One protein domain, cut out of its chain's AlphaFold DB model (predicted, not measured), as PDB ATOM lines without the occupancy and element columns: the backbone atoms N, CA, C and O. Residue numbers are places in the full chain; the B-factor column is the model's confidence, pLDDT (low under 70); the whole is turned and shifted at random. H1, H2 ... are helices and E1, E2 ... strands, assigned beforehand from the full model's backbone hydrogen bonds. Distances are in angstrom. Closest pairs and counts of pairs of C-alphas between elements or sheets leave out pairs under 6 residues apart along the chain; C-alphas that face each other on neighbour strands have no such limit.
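AT A GLANCE: This is residues 2 to 19 and 137 to 239 of the 1024 residues of the protein "Sugar metabolism cluster protein" of Eubacterium ventriosum (UniProt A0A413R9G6). A twisted wall of five strands has one long helix, H1, packed over one face; residues 2 to 19 lie beyond one end of the strands. The printed part has 121 residues, under half in named elements: E1, E2, E3, H1, E4, E5, class mixed. The sheet, E3 E2 E1 E4 E5, is antiparallel. The whole is compact, radius of gyration of the C-alphas 14.6 A, spans 42 by 32 by 27 A.

IN THESE COORDINATES: E1 is residues 137 to 144, from C-alpha 137 at (16.751, -30.527, 12.157); E2 154 to 160; E3 175 to 180; H1 190 to 206, 24.7 A long; E4 210 to 217, 21.4 A; E5 222 to 229, to C-alpha 229 at (1.486, -10.932, 11.254).

HOW THE PARTS SIT: E1, E2 and E3 form a meander, antiparallel neighbours in turn; N 142 and O 158 are 2.9 A apart, N 157 and O 177 2.8 A. E1 neighbours E4, N 141 to O 214 3.0 A. E4 and E5 form a hairpin, N 211 to O 228 2.8 A. H1 is on the sheet; its closest C-alphas to E5 are Leu 195 and Val 222, 5.9 A. Every O i to N i+4 pair in H1 is within hydrogen-bond range.

THE WHOLE: Residues 20 to 136 are cut out, C-alphas 19 and 137 being 31.3 A apart. The link E2 to E3 is long. pLDDT is under 70 in residues 2 to 19, 148 to 150, 163 to 174 and 231 to 239.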
ATOM      1  N   ASN A   2      15.550  -1.889  26.621       38.94
ATOM      2  CA  ASN A   2      14.213  -1.528  26.117       38.94
ATOM      3  C   ASN A   2      14.040  -2.245  24.772       38.94
ATOM      4  O   ASN A   2      14.615  -1.795  23.785       38.94
ATOM      5  N   LYS A   3      13.375  -3.403  24.780       51.38
ATOM      6  CA  LYS A   3      13.345  -4.357  23.659       51.38
ATOM      7  C   LYS A   3      11.966  -4.559  23.028       51.38
ATOM      8  O   LYS A   3      11.875  -5.290  22.054       51.38
ATOM      9  N   ASP A   4      10.907  -3.922  23.528       53.25
ATOM     10  CA  ASP A   4       9.587  -4.068  22.906       53.25
ATOM     11  C   ASP A   4       9.271  -2.928  21.966       53.25
ATOM     12  O   ASP A   4       9.076  -1.781  22.368       53.25
ATOM     13  N   TYR A   5       9.190  -3.304  20.700       55.84
ATOM     14  CA  TYR A   5       8.846  -2.452  19.577       55.84
ATOM     15  C   TYR A   5       7.338  -2.430  19.291       55.84
ATOM     16  O   TYR A   5       6.923  -1.937  18.248       55.84
ATOM     17  N   ILE A   6       6.517  -2.971  20.200       57.03
ATOM     18  CA  ILE A   6       5.064  -3.027  20.033       57.03
ATOM     19  C   ILE A   6       4.487  -1.628  20.305       57.03
ATOM     20  O   ILE A   6       4.289  -1.222  21.455       57.03
ATOM     21  N   GLU A   7       4.275  -0.864  19.236       54.50
ATOM     22  CA  GLU A   7       3.600   0.440  19.259       54.50
ATOM     23  C   GLU A   7       2.061   0.287  19.315       54.50
ATOM     24  O   GLU A   7       1.527  -0.816  19.186       54.50
ATOM     25  N   ASN A   8       1.319   1.380  19.554       53.50
ATOM     26  CA  ASN A   8      -0.152   1.343  19.585       53.50
ATOM     27  C   ASN A   8      -0.721   1.074  18.181       53.50
ATOM     28  O   ASN A   8      -0.330   1.728  17.217       53.50
ATOM     29  N   PHE A   9      -1.671   0.136  18.076       50.53
ATOM     30  CA  PHE A   9      -2.110  -0.421  16.787       50.53
ATOM     31  C   PHE A   9      -2.831   0.572  15.846       50.53
ATOM     32  O   PHE A   9      -2.874   0.353  14.635       50.53
ATOM     33  N   ASP A  10      -3.340   1.686  16.383       50.12
ATOM     34  CA  ASP A  10      -4.032   2.732  15.614       50.12
ATOM     35  C   ASP A  10      -3.115   3.438  14.583       50.12
ATOM     36  O   ASP A  10      -3.616   4.031  13.631       50.12
ATOM     37  N   ASP A  11      -1.784   3.312  14.709       50.41
ATOM     38  CA  ASP A  11      -0.781   3.955  13.836       50.41
ATOM     39  C   ASP A  11      -0.277   3.076  12.666       50.41
ATOM     40  O   ASP A  11       0.586   3.497  11.890       50.41
ATOM     41  N   PHE A  12      -0.763   1.840  12.513       52.50
ATOM     42  CA  PHE A  12      -0.123   0.854  11.622       52.50
ATOM     43  C   PHE A  12      -0.665   0.804  10.188       52.50
ATOM     44  O   PHE A  12      -0.014   0.232   9.316       52.50
ATOM     45  N   SER A  13      -1.819   1.411   9.894       48.34
ATOM     46  CA  SER A  13      -2.458   1.249   8.573       48.34
ATOM     47  C   SER A  13      -1.688   1.856   7.382       48.34
ATOM     48  O   SER A  13      -1.951   1.454   6.251       48.34
ATOM     49  N   ASP A  14      -0.685   2.714   7.626       48.62
ATOM     50  CA  ASP A  14       0.067   3.441   6.584       48.62
ATOM     51  C   ASP A  14       1.607   3.260   6.614       48.62
ATOM     52  O   ASP A  14       2.315   3.889   5.823       48.62
ATOM     53  N   LYS A  15       2.173   2.397   7.475       56.28
ATOM     54  CA  LYS A  15       3.642   2.243   7.588       56.28
ATOM     55  C   LYS A  15       4.246   1.370   6.477       56.28
ATOM     56  O   LYS A  15       3.759   0.276   6.196       56.28
ATOM     57  N   GLU A  16       5.356   1.820   5.877       57.09
ATOM     58  CA  GLU A  16       6.085   1.077   4.826       57.09
ATOM     59  C   GLU A  16       6.569  -0.309   5.281       57.09
ATOM     60  O   GLU A  16       6.626  -1.235   4.478       57.09
ATOM     61  N   GLU A  17       6.858  -0.468   6.571       61.28
ATOM     62  CA  GLU A  17       7.343  -1.712   7.182       61.28
ATOM     63  C   GLU A  17       6.318  -2.854   7.078       61.28
ATOM     64  O   GLU A  17       6.693  -4.004   6.869       61.28
ATOM     65  N   ILE A  18       5.018  -2.541   7.123       57.34
ATOM     66  CA  ILE A  18       3.938  -3.530   6.988       57.34
ATOM     67  C   ILE A  18       3.756  -3.984   5.539       57.34
ATOM     68  O   ILE A  18       3.415  -5.140   5.292       57.34
ATOM     69  N   LYS A  19       4.033  -3.109   4.564       60.06
ATOM     70  CA  LYS A  19       3.947  -3.452   3.132       60.06
ATOM     71  C   LYS A  19       4.977  -4.505   2.712       60.06
ATOM     72  O   LYS A  19       4.851  -5.067   1.627       60.06
ATOM     73  N   VAL A 137      17.619 -31.271  11.241       86.62
ATOM     74  CA  VAL A 137      16.751 -30.527  12.157       86.62
ATOM     75  C   VAL A 137      16.768 -31.201  13.532       86.62
ATOM     76  O   VAL A 137      16.483 -32.392  13.649       86.62
ATOM     77  N   ALA A 138      17.134 -30.441  14.564       88.62
ATOM     78  CA  ALA A 138      17.060 -30.867  15.960       88.62
ATOM     79  C   ALA A 138      15.733 -30.440  16.594       88.62
ATOM     80  O   ALA A 138      15.142 -31.205  17.347       88.62
ATOM     81  N   TYR A 139      15.264 -29.237  16.254       89.94
ATOM     82  CA  TYR A 139      13.981 -28.706  16.698       89.94
ATOM     83  C   TYR A 139      13.266 -28.039  15.533       89.94
ATOM     84  O   TYR A 139      13.894 -27.316  14.763       89.94
ATOM     85  N   CYS A 140      11.960 -28.209  15.420       88.75
ATOM     86  CA  CYS A 140      11.144 -27.466  14.462       88.75
ATOM     87  C   CYS A 140       9.774 -27.172  15.039       88.75
ATOM     88  O   CYS A 140       9.265 -27.932  15.862       88.75
ATOM     89  N   GLY A 141       9.175 -26.069  14.611       87.31
ATOM     90  CA  GLY A 141       7.895 -25.678  15.161       87.31
ATOM     91  C   GLY A 141       7.428 -24.290  14.771       87.31
ATOM     92  O   GLY A 141       7.883 -23.700  13.791       87.31
ATOM     93  N   VAL A 142       6.500 -23.791  15.580       85.56
ATOM     94  CA  VAL A 142       5.826 -22.505  15.413       85.56
ATOM     95  C   VAL A 142       6.063 -21.662  16.659       85.56
ATOM     96  O   VAL A 142       5.893 -22.137  17.785       85.56
ATOM     97  N   LEU A 143       6.466 -20.412  16.459       90.75
ATOM     98  CA  LEU A 143       6.706 -19.436  17.510       90.75
ATOM     99  C   LEU A 143       5.787 -18.233  17.320       90.75
ATOM    100  O   LEU A 143       5.861 -17.535  16.312       90.75
ATOM    101  N   PHE A 144       4.989 -17.938  18.339       87.12
ATOM    102  CA  PHE A 144       4.246 -16.689  18.442       87.12
ATOM    103  C   PHE A 144       5.015 -15.719  19.322       87.12
ATOM    104  O   PHE A 144       5.395 -16.052  20.448       87.12
ATOM    105  N   THR A 145       5.246 -14.503  18.834       88.56
ATOM    106  CA  THR A 145       6.037 -13.526  19.589       88.56
ATOM    107  C   THR A 145       5.255 -12.841  20.703       88.56
ATOM    108  O   THR A 145       5.841 -12.193  21.569       88.56
ATOM    109  N   TYR A 146       3.934 -12.991  20.721       83.38
ATOM    110  CA  TYR A 146       3.076 -12.434  21.752       83.38
ATOM    111  C   TYR A 146       1.848 -13.314  21.959       83.38
ATOM    112  O   TYR A 146       1.244 -13.783  20.993       83.38
ATOM    113  N   ASP A 147       1.426 -13.480  23.210       80.88
ATOM    114  CA  ASP A 147       0.178 -14.164  23.505       80.88
ATOM    115  C   ASP A 147      -1.015 -13.226  23.349       80.88
ATOM    116  O   ASP A 147      -1.334 -12.433  24.240       80.88
ATOM    117  N   ILE A 148      -1.696 -13.340  22.215       67.38
ATOM    118  CA  ILE A 148      -2.901 -12.560  21.940       67.38
ATOM    119  C   ILE A 148      -4.032 -12.935  22.902       67.38
ATOM    120  O   ILE A 148      -4.752 -12.048  23.360       67.38
ATOM    121  N   GLN A 149      -4.206 -14.228  23.202       65.50
ATOM    122  CA  GLN A 149      -5.375 -14.708  23.939       65.50
ATOM    123  C   GLN A 149      -5.378 -14.179  25.374       65.50
ATOM    124  O   GLN A 149      -6.382 -13.635  25.828       65.50
ATOM    125  N   GLY A 150      -4.246 -14.284  26.070       65.44
ATOM    126  CA  GLY A 150      -4.096 -13.758  27.426       65.44
ATOM    127  C   GLY A 150      -3.633 -12.301  27.496       65.44
ATOM    128  O   GLY A 150      -3.579 -11.745  28.593       65.44
ATOM    129  N   GLN A 151      -3.279 -11.686  26.363       74.56
ATOM    130  CA  GLN A 151      -2.628 -10.370  26.285       74.56
ATOM    131  C   GLN A 151      -1.338 -10.304  27.124       74.56
ATOM    132  O   GLN A 151      -1.139  -9.395  27.939       74.56
ATOM    133  N   ARG A 152      -0.471 -11.312  26.970       84.25
ATOM    134  CA  ARG A 152       0.735 -11.502  27.794       84.25
ATOM    135  C   ARG A 152       2.004 -11.400  26.928       84.25
ATOM    136  O   ARG A 152       2.071 -12.036  25.878       84.25
ATOM    137  N   PRO A 153       3.047 -10.659  27.353       89.19
ATOM    138  CA  PRO A 153       4.308 -10.547  26.620       89.19
ATOM    139  C   PRO A 153       5.205 -11.776  26.860       89.19
ATOM    140  O   PRO A 153       6.268 -11.693  27.481       89.19
ATOM    141  N   TYR A 154       4.758 -12.926  26.357       90.75
ATOM    142  CA  TYR A 154       5.536 -14.159  26.254       90.75
ATOM    143  C   TYR A 154       5.778 -14.506  24.785       90.75
ATOM    144  O   TYR A 154       4.890 -14.325  23.955       90.75
ATOM    145  N   TYR A 155       6.946 -15.076  24.498       92.06
ATOM    146  CA  TYR A 155       7.123 -15.944  23.342       92.06
ATOM    147  C   TYR A 155       6.457 -17.290  23.649       92.06
ATOM    148  O   TYR A 155       6.757 -17.894  24.682       92.06
ATOM    149  N   LEU A 156       5.566 -17.753  22.777       90.31
ATOM    150  CA  LEU A 156       4.964 -19.087  22.830       90.31
ATOM    151  C   LEU A 156       5.593 -19.940  21.737       90.31
ATOM    152  O   LEU A 156       5.440 -19.631  20.561       90.31
ATOM    153  N   ILE A 157       6.281 -21.008  22.122       90.62
ATOM    154  CA  ILE A 157       6.985 -21.904  21.210       90.62
ATOM    155  C   ILE A 157       6.322 -23.274  21.278       90.62
ATOM    156  O   ILE A 157       6.378 -23.936  22.312       90.62
ATOM    157  N   ASN A 158       5.727 -23.710  20.176       85.88
ATOM    158  CA  ASN A 158       5.301 -25.091  19.985       85.88
ATOM    159  C   ASN A 158       6.340 -25.779  19.109       85.88
ATOM    160  O   ASN A 158       6.627 -25.272  18.028       85.88
ATOM    161  N   TYR A 159       6.926 -26.884  19.562       87.06
ATOM    162  CA  TYR A 159       8.034 -27.528  18.859       87.06
ATOM    163  C   TYR A 159       8.029 -29.053  18.983       87.06
ATOM    164  O   TYR A 159       7.481 -29.623  19.925       87.06
ATOM    165  N   ASP A 160       8.686 -29.700  18.028       84.25
ATOM    166  CA  ASP A 160       9.025 -31.117  18.027       84.25
ATOM    167  C   ASP A 160      10.548 -31.278  18.082       84.25
ATOM    168  O   ASP A 160      11.279 -30.464  17.514       84.25
ATOM    169  N   ASP A 161      11.017 -32.308  18.785       82.25
ATOM    170  CA  ASP A 161      12.433 -32.666  18.920       82.25
ATOM    171  C   ASP A 161      12.764 -34.065  18.369       82.25
ATOM    172  O   ASP A 161      13.849 -34.597  18.605       82.25
ATOM    173  N   THR A 162      11.844 -34.667  17.607       75.50
ATOM    174  CA  THR A 162      12.053 -35.944  16.902       75.50
ATOM    175  C   THR A 162      12.638 -35.756  15.499       75.50
ATOM    176  O   THR A 162      13.120 -36.715  14.894       75.50
ATOM    177  N   GLY A 163      12.642 -34.513  15.001       64.50
ATOM    178  CA  GLY A 163      13.180 -34.122  13.695       64.50
ATOM    179  C   GLY A 163      12.148 -34.118  12.563       64.50
ATOM    180  O   GLY A 163      12.530 -33.944  11.405       64.50
ATOM    181  N   SER A 164      10.857 -34.306  12.862       64.88
ATOM    182  CA  SER A 164       9.782 -34.219  11.867       64.88
ATOM    183  C   SER A 164       9.256 -32.788  11.747       64.88
ATOM    184  O   SER A 164       8.696 -32.247  12.696       64.88
ATOM    185  N   THR A 165       9.362 -32.193  10.556       60.88
ATOM    186  CA  THR A 165       8.925 -30.810  10.285       60.88
ATOM    187  C   THR A 165       7.407 -30.606  10.256       60.88
ATOM    188  O   THR A 165       6.953 -29.462  10.267       60.88
ATOM    189  N   ASP A 166       6.619 -31.687  10.263       60.31
ATOM    190  CA  ASP A 166       5.179 -31.632   9.959       60.31
ATOM    191  C   ASP A 166       4.275 -31.884  11.171       60.31
ATOM    192  O   ASP A 166       3.088 -31.546  11.154       60.31
ATOM    193  N   LEU A 167       4.804 -32.486  12.242       56.62
ATOM    194  CA  LEU A 167       3.998 -32.887  13.403       56.62
ATOM    195  C   LEU A 167       3.365 -31.687  14.123       56.62
ATOM    196  O   LEU A 167       2.208 -31.754  14.537       56.62
ATOM    197  N   VAL A 168       4.098 -30.574  14.227       53.97
ATOM    198  CA  VAL A 168       3.630 -29.357  14.911       53.97
ATOM    199  C   VAL A 168       2.712 -28.526  14.015       53.97
ATOM    200  O   VAL A 168       1.681 -28.040  14.470       53.97
ATOM    201  N   THR A 169       3.055 -28.380  12.734       54.47
ATOM    202  CA  THR A 169       2.299 -27.561  11.768       54.47
ATOM    203  C   THR A 169       0.956 -28.191  11.390       54.47
ATOM    204  O   THR A 169       0.019 -27.470  11.060       54.47
ATOM    205  N   SER A 170       0.825 -29.516  11.514       49.97
ATOM    206  CA  SER A 170      -0.447 -30.243  11.374       49.97
ATOM    207  C   SER A 170      -1.297 -30.285  12.654       49.97
ATOM    208  O   SER A 170      -2.397 -30.838  12.637       49.97
ATOM    209  N   GLY A 171      -0.805 -29.732  13.773       46.44
ATOM    210  CA  GLY A 171      -1.507 -29.712  15.062       46.44
ATOM    211  C   GLY A 171      -1.603 -31.070  15.772       46.44
ATOM    212  O   GLY A 171      -2.354 -31.197  16.738       46.44
ATOM    213  N   ARG A 172      -0.859 -32.093  15.321       44.03
ATOM    214  CA  ARG A 172      -0.972 -33.494  15.780       44.03
ATOM    215  C   ARG A 172       0.075 -33.914  16.822       44.03
ATOM    216  O   ARG A 172       0.382 -35.097  16.944       44.03
ATOM    217  N   GLY A 173       0.612 -32.972  17.593       53.41
ATOM    218  CA  GLY A 173       1.586 -33.255  18.651       53.41
ATOM    219  C   GLY A 173       2.535 -32.087  18.902       53.41
ATOM    220  O   GLY A 173       2.416 -31.036  18.277       53.41
ATOM    221  N   GLY A 174       3.465 -32.263  19.842       67.56
ATOM    222  CA  GLY A 174       4.532 -31.299  20.121       67.56
ATOM    223  C   GLY A 174       4.538 -30.766  21.554       67.56
ATOM    224  O   GLY A 174       3.520 -30.747  22.258       67.56
ATOM    225  N   LYS A 175       5.723 -30.327  21.975       81.94
ATOM    226  CA  LYS A 175       5.998 -29.695  23.266       81.94
ATOM    227  C   LYS A 175       5.691 -28.204  23.181       81.94
ATOM    228  O   LYS A 175       5.883 -27.584  22.137       81.94
ATOM    229  N   THR A 176       5.264 -27.621  24.295       86.12
ATOM    230  CA  THR A 176       4.994 -26.183  24.389       86.12
ATOM    231  C   THR A 176       5.925 -25.544  25.412       86.12
ATOM    232  O   THR A 176       6.169 -26.101  26.481       86.12
ATOM    233  N   LEU A 177       6.452 -24.368  25.089       91.19
ATOM    234  CA  LEU A 177       7.365 -23.604  25.927       91.19
ATOM    235  C   LEU A 177       6.980 -22.125  25.899       91.19
ATOM    236  O   LEU A 177       6.921 -21.515  24.834       91.19
ATOM    237  N   TRP A 178       6.767 -21.537  27.074       93.19
ATOM    238  CA  TRP A 178       6.584 -20.094  27.217       93.19
ATOM    239  C   TRP A 178       7.875 -19.442  27.697       93.19
ATOM    240  O   TRP A 178       8.478 -19.901  28.666       93.19
ATOM    241  N   ILE A 179       8.285 -18.346  27.062       95.19
ATOM    242  CA  ILE A 179       9.457 -17.563  27.469       95.19
ATOM    243  C   ILE A 179       9.042 -16.110  27.674       95.19
ATOM    244  O   ILE A 179       8.569 -15.457  26.746       95.19
ATOM    245  N   ALA A 180       9.208 -15.580  28.886       94.06
ATOM    246  CA  ALA A 180       8.914 -14.180  29.173       94.06
ATOM    247  C   ALA A 180       9.816 -13.279  28.320       94.06
ATOM    248  O   ALA A 180      11.033 -13.466  28.281       94.06
ATOM    249  N   ARG A 181       9.244 -12.276  27.650       91.56
ATOM    250  CA  ARG A 181      10.000 -11.436  26.705       91.56
ATOM    251  C   ARG A 181      11.127 -10.620  27.358       91.56
ATOM    252  O   ARG A 181      12.088 -10.259  26.683       91.56
ATOM    253  N   ASN A 182      11.063 -10.377  28.671       90.69
ATOM    254  CA  ASN A 182      12.118  -9.714  29.449       90.69
ATOM    255  C   ASN A 182      13.209 -10.656  29.991       90.69
ATOM    256  O   ASN A 182      13.998 -10.230  30.836       90.69
ATOM    257  N   ILE A 183      13.259 -11.918  29.551       92.19
ATOM    258  CA  ILE A 183      14.310 -12.866  29.938       92.19
ATOM    259  C   ILE A 183      15.711 -12.329  29.600       92.19
ATOM    260  O   ILE A 183      15.943 -11.712  28.556       92.19
ATOM    261  N   GLU A 184      16.683 -12.602  30.470       91.25
ATOM    262  CA  GLU A 184      18.090 -12.401  30.133       91.25
ATOM    263  C   GLU A 184      18.570 -13.548  29.239       91.25
ATOM    264  O   GLU A 184      18.500 -14.711  29.624       91.25
ATOM    265  N   LEU A 185      19.113 -13.241  28.059       91.56
ATOM    266  CA  LEU A 185      19.540 -14.259  27.086       91.56
ATOM    267  C   LEU A 185      20.567 -15.266  27.637       91.56
ATOM    268  O   LEU A 185      20.644 -16.386  27.144       91.56
ATOM    269  N   SER A 186      21.349 -14.894  28.654       91.81
ATOM    270  CA  SER A 186      22.290 -15.788  29.346       91.81
ATOM    271  C   SER A 186      21.611 -16.911  30.137       91.81
ATOM    272  O   SER A 186      22.271 -17.896  30.455       91.81
ATOM    273  N   GLN A 187      20.324 -16.763  30.461       89.75
ATOM    274  CA  GLN A 187      19.520 -17.744  31.194       89.75
ATOM    275  C   GLN A 187      18.913 -18.810  30.274       89.75
ATOM    276  O   GLN A 187      18.400 -19.810  30.763       89.75
ATOM    277  N   LEU A 188      18.957 -18.599  28.955       93.31
ATOM    278  CA  LEU A 188      18.428 -19.535  27.972       93.31
ATOM    279  C   LEU A 188      19.493 -20.543  27.538       93.31
ATOM    280  O   LEU A 188      20.660 -20.192  27.320       93.31
ATOM    281  N   GLU A 189      19.053 -21.783  27.334       91.75
ATOM    282  CA  GLU A 189      19.827 -22.782  26.597       91.75
ATOM    283  C   GLU A 189      20.133 -22.285  25.179       91.75
ATOM    284  O   GLU A 189      19.446 -21.418  24.636       91.75
ATOM    285  N   GLU A 190      21.204 -22.805  24.586       93.62
ATOM    286  CA  GLU A 190      21.789 -22.255  23.363       93.62
ATOM    287  C   GLU A 190      20.807 -22.198  22.188       93.62
ATOM    288  O   GLU A 190      20.715 -21.161  21.530       93.62
ATOM    289  N   GLN A 191      20.025 -23.256  21.978       93.69
ATOM    290  CA  GLN A 191      19.030 -23.338  20.913       93.69
ATOM    291  C   GLN A 191      17.946 -22.259  21.047       93.69
ATOM    292  O   GLN A 191      17.649 -21.545  20.088       93.69
ATOM    293  N   TRP A 192      17.407 -22.064  22.256       95.00
ATOM    294  CA  TRP A 192      16.364 -21.069  22.514       95.00
ATOM    295  C   TRP A 192      16.933 -19.656  22.494       95.00
ATOM    296  O   TRP A 192      16.303 -18.742  21.974       95.00
ATOM    297  N   ARG A 193      18.154 -19.468  23.005       95.88
ATOM    298  CA  ARG A 193      18.863 -18.191  22.936       95.88
ATOM    299  C   ARG A 193      19.055 -17.746  21.490       95.88
ATOM    300  O   ARG A 193      18.752 -16.597  21.175       95.88
ATOM    301  N   ASN A 194      19.554 -18.633  20.631       95.38
ATOM    302  CA  ASN A 194      19.797 -18.323  19.225       95.38
ATOM    303  C   ASN A 194      18.479 -18.028  18.500       95.38
ATOM    304  O   ASN A 194      18.400 -17.032  17.781       95.38
ATOM    305  N   LEU A 195      17.430 -18.817  18.767       96.00
ATOM    306  CA  LEU A 195      16.089 -18.576  18.235       96.00
ATOM    307  C   LEU A 195      15.562 -17.193  18.631       96.00
ATOM    308  O   LEU A 195      15.216 -16.408  17.757       96.00
ATOM    309  N   ILE A 196      15.563 -16.847  19.921       95.50
ATOM    310  CA  ILE A 196      15.064 -15.544  20.385       95.50
ATOM    311  C   ILE A 196      15.893 -14.381  19.819       95.50
ATOM    312  O   ILE A 196      15.326 -13.345  19.489       95.50
ATOM    313  N   VAL A 197      17.212 -14.532  19.653       94.81
ATOM    314  CA  VAL A 197      18.050 -13.507  19.002       94.81
ATOM    315  C   VAL A 197      17.660 -13.305  17.533       94.81
ATOM    316  O   VAL A 197      17.616 -12.163  17.078       94.81
ATOM    317  N   ALA A 198      17.360 -14.382  16.804       95.06
ATOM    318  CA  ALA A 198      16.857 -14.293  15.436       95.06
ATOM    319  C   ALA A 198      15.464 -13.656  15.369       95.06
ATOM    320  O   ALA A 198      15.231 -12.772  14.548       95.06
ATOM    321  N   ILE A 199      14.553 -14.050  16.260       93.81
ATOM    322  CA  ILE A 199      13.201 -13.487  16.310       93.81
ATOM    323  C   ILE A 199      13.238 -11.991  16.645       93.81
ATOM    324  O   ILE A 199      12.532 -11.217  16.009       93.81
ATOM    325  N   ASP A 200      14.104 -11.564  17.569       90.31
ATOM    326  CA  ASP A 200      14.302 -10.150  17.915       90.31
ATOM    327  C   ASP A 200      14.794  -9.334  16.700       90.31
ATOM    328  O   ASP A 200      14.381  -8.191  16.514       90.31
ATOM    329  N   GLU A 201      15.634  -9.903  15.822       92.31
ATOM    330  CA  GLU A 201      16.035  -9.268  14.550       92.31
ATOM    331  C   GLU A 201      14.843  -9.124  13.587       92.31
ATOM    332  O   GLU A 201      14.660  -8.069  12.977       92.31
ATOM    333  N   ILE A 202      13.991 -10.147  13.495       90.88
ATOM    334  CA  ILE A 202      12.818 -10.162  12.611       90.88
ATOM    335  C   ILE A 202      11.730  -9.193  13.106       90.88
ATOM    336  O   ILE A 202      11.218  -8.383  12.330       90.88
ATOM    337  N   GLU A 203      11.406  -9.202  14.401       87.00
ATOM    338  CA  GLU A 203      10.490  -8.228  15.011       87.00
ATOM    339  C   GLU A 203      11.021  -6.799  14.876       87.00
ATOM    340  O   GLU A 203      10.248  -5.850  14.742       87.00
ATOM    341  N   ASN A 204      12.345  -6.625  14.847       85.31
ATOM    342  CA  ASN A 204      12.950  -5.332  14.581       85.31
ATOM    343  C   ASN A 204      12.705  -4.813  13.164       85.31
ATOM    344  O   ASN A 204      12.682  -3.594  12.991       85.31
ATOM    345  N   ILE A 205      12.530  -5.698  12.182       85.88
ATOM    346  CA  ILE A 205      12.234  -5.338  10.791       85.88
ATOM    347  C   ILE A 205      10.753  -4.985  10.634       85.88
ATOM    348  O   ILE A 205      10.434  -3.991   9.984       85.88
ATOM    349  N   PHE A 206       9.856  -5.786  11.217       80.81
ATOM    350  CA  PHE A 206       8.414  -5.655  10.981       80.81
ATOM    351  C   PHE A 206       7.661  -4.832  12.032       80.81
ATOM    352  O   PHE A 206       6.565  -4.357  11.744       80.81
ATOM    353  N   LYS A 207       8.224  -4.653  13.235       77.88
ATOM    354  CA  LYS A 207       7.667  -3.841  14.339       77.88
ATOM    355  C   LYS A 207       6.246  -4.231  14.774       77.88
ATOM    356  O   LYS A 207       5.525  -3.426  15.358       77.88
ATOM    357  N   ILE A 208       5.854  -5.474  14.519       76.75
ATOM    358  CA  ILE A 208       4.553  -6.045  14.878       76.75
ATOM    359  C   ILE A 208       4.752  -7.412  15.541       76.75
ATOM    360  O   ILE A 208       5.795  -8.028  15.332       76.75
ATOM    361  N   PRO A 209       3.765  -7.910  16.305       80.38
ATOM    362  CA  PRO A 209       3.741  -9.298  16.746       80.38
ATOM    363  C   PRO A 209       3.681 -10.263  15.554       80.38
ATOM    364  O   PRO A 209       2.964 -10.007  14.580       80.38
ATOM    365  N   LEU A 210       4.404 -11.380  15.647       86.12
ATOM    366  CA  LEU A 210       4.593 -12.321  14.547       86.12
ATOM    367  C   LEU A 210       4.305 -13.771  14.942       86.12
ATOM    368  O   LEU A 210       4.561 -14.193  16.066       86.12
ATOM    369  N   ASP A 211       3.819 -14.521  13.966       85.62
ATOM    370  CA  ASP A 211       3.744 -15.977  13.930       85.62
ATOM    371  C   ASP A 211       4.845 -16.482  12.986       85.62
ATOM    372  O   ASP A 211       4.906 -16.064  11.826       85.62
ATOM    373  N   ILE A 212       5.769 -17.298  13.489       89.06
ATOM    374  CA  ILE A 212       6.999 -17.676  12.790       89.06
ATOM    375  C   ILE A 212       7.159 -19.193  12.796       89.06
ATOM    376  O   ILE A 212       7.287 -19.810  13.852       89.06
ATOM    377  N   GLU A 213       7.242 -19.787  11.608       90.06
ATOM    378  CA  GLU A 213       7.652 -21.181  11.441       90.06
ATOM    379  C   GLU A 213       9.175 -21.251  11.365       90.06
ATOM    380  O   GLU A 213       9.802 -20.557  10.554       90.06
ATOM    381  N   PHE A 214       9.776 -22.098  12.198       92.25
ATOM    382  CA  PHE A 214      11.225 -22.183  12.334       92.25
ATOM    383  C   PHE A 214      11.726 -23.626  12.423       92.25
ATOM    384  O   PHE A 214      10.998 -24.554  12.786       92.25
ATOM    385  N   ALA A 215      13.021 -23.784  12.167       91.94
ATOM    386  CA  ALA A 215      13.813 -24.920  12.609       91.94
ATOM    387  C   ALA A 215      15.106 -24.455  13.281       91.94
ATOM    388  O   ALA A 215      15.620 -23.370  13.014       91.94
ATOM    389  N   VAL A 216      15.644 -25.301  14.147       93.31
ATOM    390  CA  VAL A 216      16.992 -25.212  14.693       93.31
ATOM    391  C   VAL A 216      17.697 -26.509  14.334       93.31
ATOM    392  O   VAL A 216      17.224 -27.596  14.676       93.31
ATOM    393  N   ASN A 217      18.804 -26.417  13.606       91.19
ATOM    394  CA  ASN A 217      19.580 -27.598  13.236       91.19
ATOM    395  C   ASN A 217      20.461 -28.088  14.404       91.19
ATOM    396  O   ASN A 217      20.590 -27.427  15.435       91.19
ATOM    397  N   LYS A 218      21.114 -29.241  14.242       89.50
ATOM    398  CA  LYS A 218      22.038 -29.806  15.250       89.50
ATOM    399  C   LYS A 218      23.247 -28.915  15.590       89.50
ATOM    400  O   LYS A 218      23.892 -29.155  16.606       89.50
ATOM    401  N   ASN A 219      23.546 -27.898  14.776       90.06
ATOM    402  CA  ASN A 219      24.587 -26.895  15.033       90.06
ATOM    403  C   ASN A 219      24.043 -25.636  15.741       90.06
ATOM    404  O   ASN A 219      24.771 -24.653  15.869       90.06
ATOM    405  N   ASN A 220      22.785 -25.648  16.200       90.25
ATOM    406  CA  ASN A 220      22.077 -24.511  16.799       90.25
ATOM    407  C   ASN A 220      21.910 -23.294  15.868       90.25
ATOM    408  O   ASN A 220      21.729 -22.169  16.346       90.25
ATOM    409  N   GLU A 221      21.950 -23.501  14.550       93.38
ATOM    410  CA  GLU A 221      21.629 -22.467  13.566       93.38
ATOM    411  C   GLU A 221      20.114 -22.411  13.350       93.38
ATOM    412  O   GLU A 221      19.455 -23.442  13.188       93.38
ATOM    413  N   VAL A 222      19.569 -21.196  13.349       95.50
ATOM    414  CA  VAL A 222      18.134 -20.943  13.201       95.50
ATOM    415  C   VAL A 222      17.794 -20.790  11.727       95.50
ATOM    416  O   VAL A 222      18.415 -19.996  11.020       95.50
ATOM    417  N   ILE A 223      16.780 -21.517  11.280       94.00
ATOM    418  CA  ILE A 223      16.248 -21.492   9.921       94.00
ATOM    419  C   ILE A 223      14.806 -20.989   9.990       94.00
ATOM    420  O   ILE A 223      14.022 -21.479  10.801       94.00
ATOM    421  N   ILE A 224      14.453 -20.018   9.149       93.94
ATOM    422  CA  ILE A 224      13.096 -19.462   9.076       93.94
ATOM    423  C   ILE A 224      12.385 -20.017   7.849       93.94
ATOM    424  O   ILE A 224      12.841 -19.846   6.716       93.94
ATOM    425  N   PHE A 225      11.243 -20.655   8.087       88.69
ATOM    426  CA  PHE A 225      10.389 -21.214   7.046       88.69
ATOM    427  C   PHE A 225       9.215 -20.312   6.699       88.69
ATOM    428  O   PHE A 225       8.710 -20.397   5.584       88.69
ATOM    429  N   GLN A 226       8.769 -19.467   7.629       87.38
ATOM    430  CA  GLN A 226       7.709 -18.490   7.396       87.38
ATOM    431  C   GLN A 226       7.693 -17.450   8.517       87.38
ATOM    432  O   GLN A 226       8.029 -17.768   9.652       87.38
ATOM    433  N   ALA A 227       7.264 -16.224   8.217       88.19
ATOM    434  CA  ALA A 227       6.935 -15.211   9.215       88.19
ATOM    435  C   ALA A 227       5.657 -14.484   8.788       88.19
ATOM    436  O   ALA A 227       5.526 -14.108   7.621       88.19
ATOM    437  N   ARG A 228       4.712 -14.304   9.710       81.38
ATOM    438  CA  ARG A 228       3.382 -13.751   9.432       81.38
ATOM    439  C   ARG A 228       2.934 -12.790  10.534       81.38
ATOM    440  O   ARG A 228       3.360 -12.946  11.672       81.38
ATOM    441  N   PRO A 229       2.031 -11.840  10.252       77.81
ATOM    442  CA  PRO A 229       1.486 -10.932  11.254       77.81
ATOM    443  C   PRO A 229       0.465 -11.609  12.181       77.81
ATOM    444  O   PRO A 229      -0.476 -12.253  11.721       77.81
ATOM    445  N   LEU A 230       0.557 -11.349  13.485       72.69
ATOM    446  CA  LEU A 230      -0.420 -11.755  14.508       72.69
ATOM    447  C   LEU A 230      -1.526 -10.679  14.676       72.69
ATOM    448  O   LEU A 230      -1.631 -10.027  15.713       72.69
ATOM    449  N   VAL A 231      -2.324 -10.410  13.630       57.81
ATOM    450  CA  VAL A 231      -3.134  -9.162  13.530       57.81
ATOM    451  C   VAL A 231      -4.603  -9.300  13.962       57.81
ATOM    452  O   VAL A 231      -5.245  -8.297  14.272       57.81
ATOM    453  N   ALA A 232      -5.157 -10.511  14.060       53.31
ATOM    454  CA  ALA A 232      -6.612 -10.709  14.127       53.31
ATOM    455  C   ALA A 232      -7.344 -10.107  15.356       53.31
ATOM    456  O   ALA A 232      -8.560  -9.982  15.300       53.31
ATOM    457  N   ASN A 233      -6.655  -9.702  16.436       49.16
ATOM    458  CA  ASN A 233      -7.301  -9.233  17.681       49.16
ATOM    459  C   ASN A 233      -6.571  -8.090  18.428       49.16
ATOM    460  O   ASN A 233      -6.937  -7.753  19.555       49.16
ATOM    461  N   PHE A 234      -5.545  -7.473  17.836       55.09
ATOM    462  CA  PHE A 234      -4.678  -6.518  18.552       55.09
ATOM    463  C   PHE A 234      -5.243  -5.088  18.676       55.09
ATOM    464  O   PHE A 234      -4.769  -4.306  19.500       55.09
ATOM    465  N   SER A 235      -6.289  -4.742  17.919       52.69
ATOM    466  CA  SER A 235      -6.890  -3.395  17.884       52.69
ATOM    467  C   SER A 235      -7.584  -2.959  19.185       52.69
ATOM    468  O   SER A 235      -7.993  -1.808  19.305       52.69
ATOM    469  N   ASN A 236      -7.737  -3.856  20.165       53.16
ATOM    470  CA  ASN A 236      -8.500  -3.593  21.390       53.16
ATOM    471  C   ASN A 236      -7.638  -3.192  22.606       53.16
ATOM    472  O   ASN A 236      -8.195  -2.841  23.649       53.16
ATOM    473  N   ILE A 237      -6.302  -3.216  22.507       59.06
ATOM    474  CA  ILE A 237      -5.407  -2.931  23.643       59.06
ATOM    475  C   ILE A 237      -4.998  -1.452  23.647       59.06
ATOM    476  O   ILE A 237      -4.147  -1.017  22.875       59.06
ATOM    477  N   LYS A 238      -5.565  -0.664  24.568       59.44
ATOM    478  CA  LYS A 238      -5.131   0.724  24.821       59.44
ATOM    479  C   LYS A 238      -3.892   0.737  25.726       59.44
ATOM    480  O   LYS A 238      -3.896   0.084  26.764       59.44
ATOM    481  N   ASN A 239      -2.875   1.540  25.387       69.62
ATOM    482  CA  ASN A 239      -1.635   1.716  26.168       69.62
ATOM    483  C   ASN A 239      -0.800   0.428  26.333       69.62
ATOM    484  O   ASN A 239      -0.428   0.037  27.443       69.62
TER     485      ASN A 239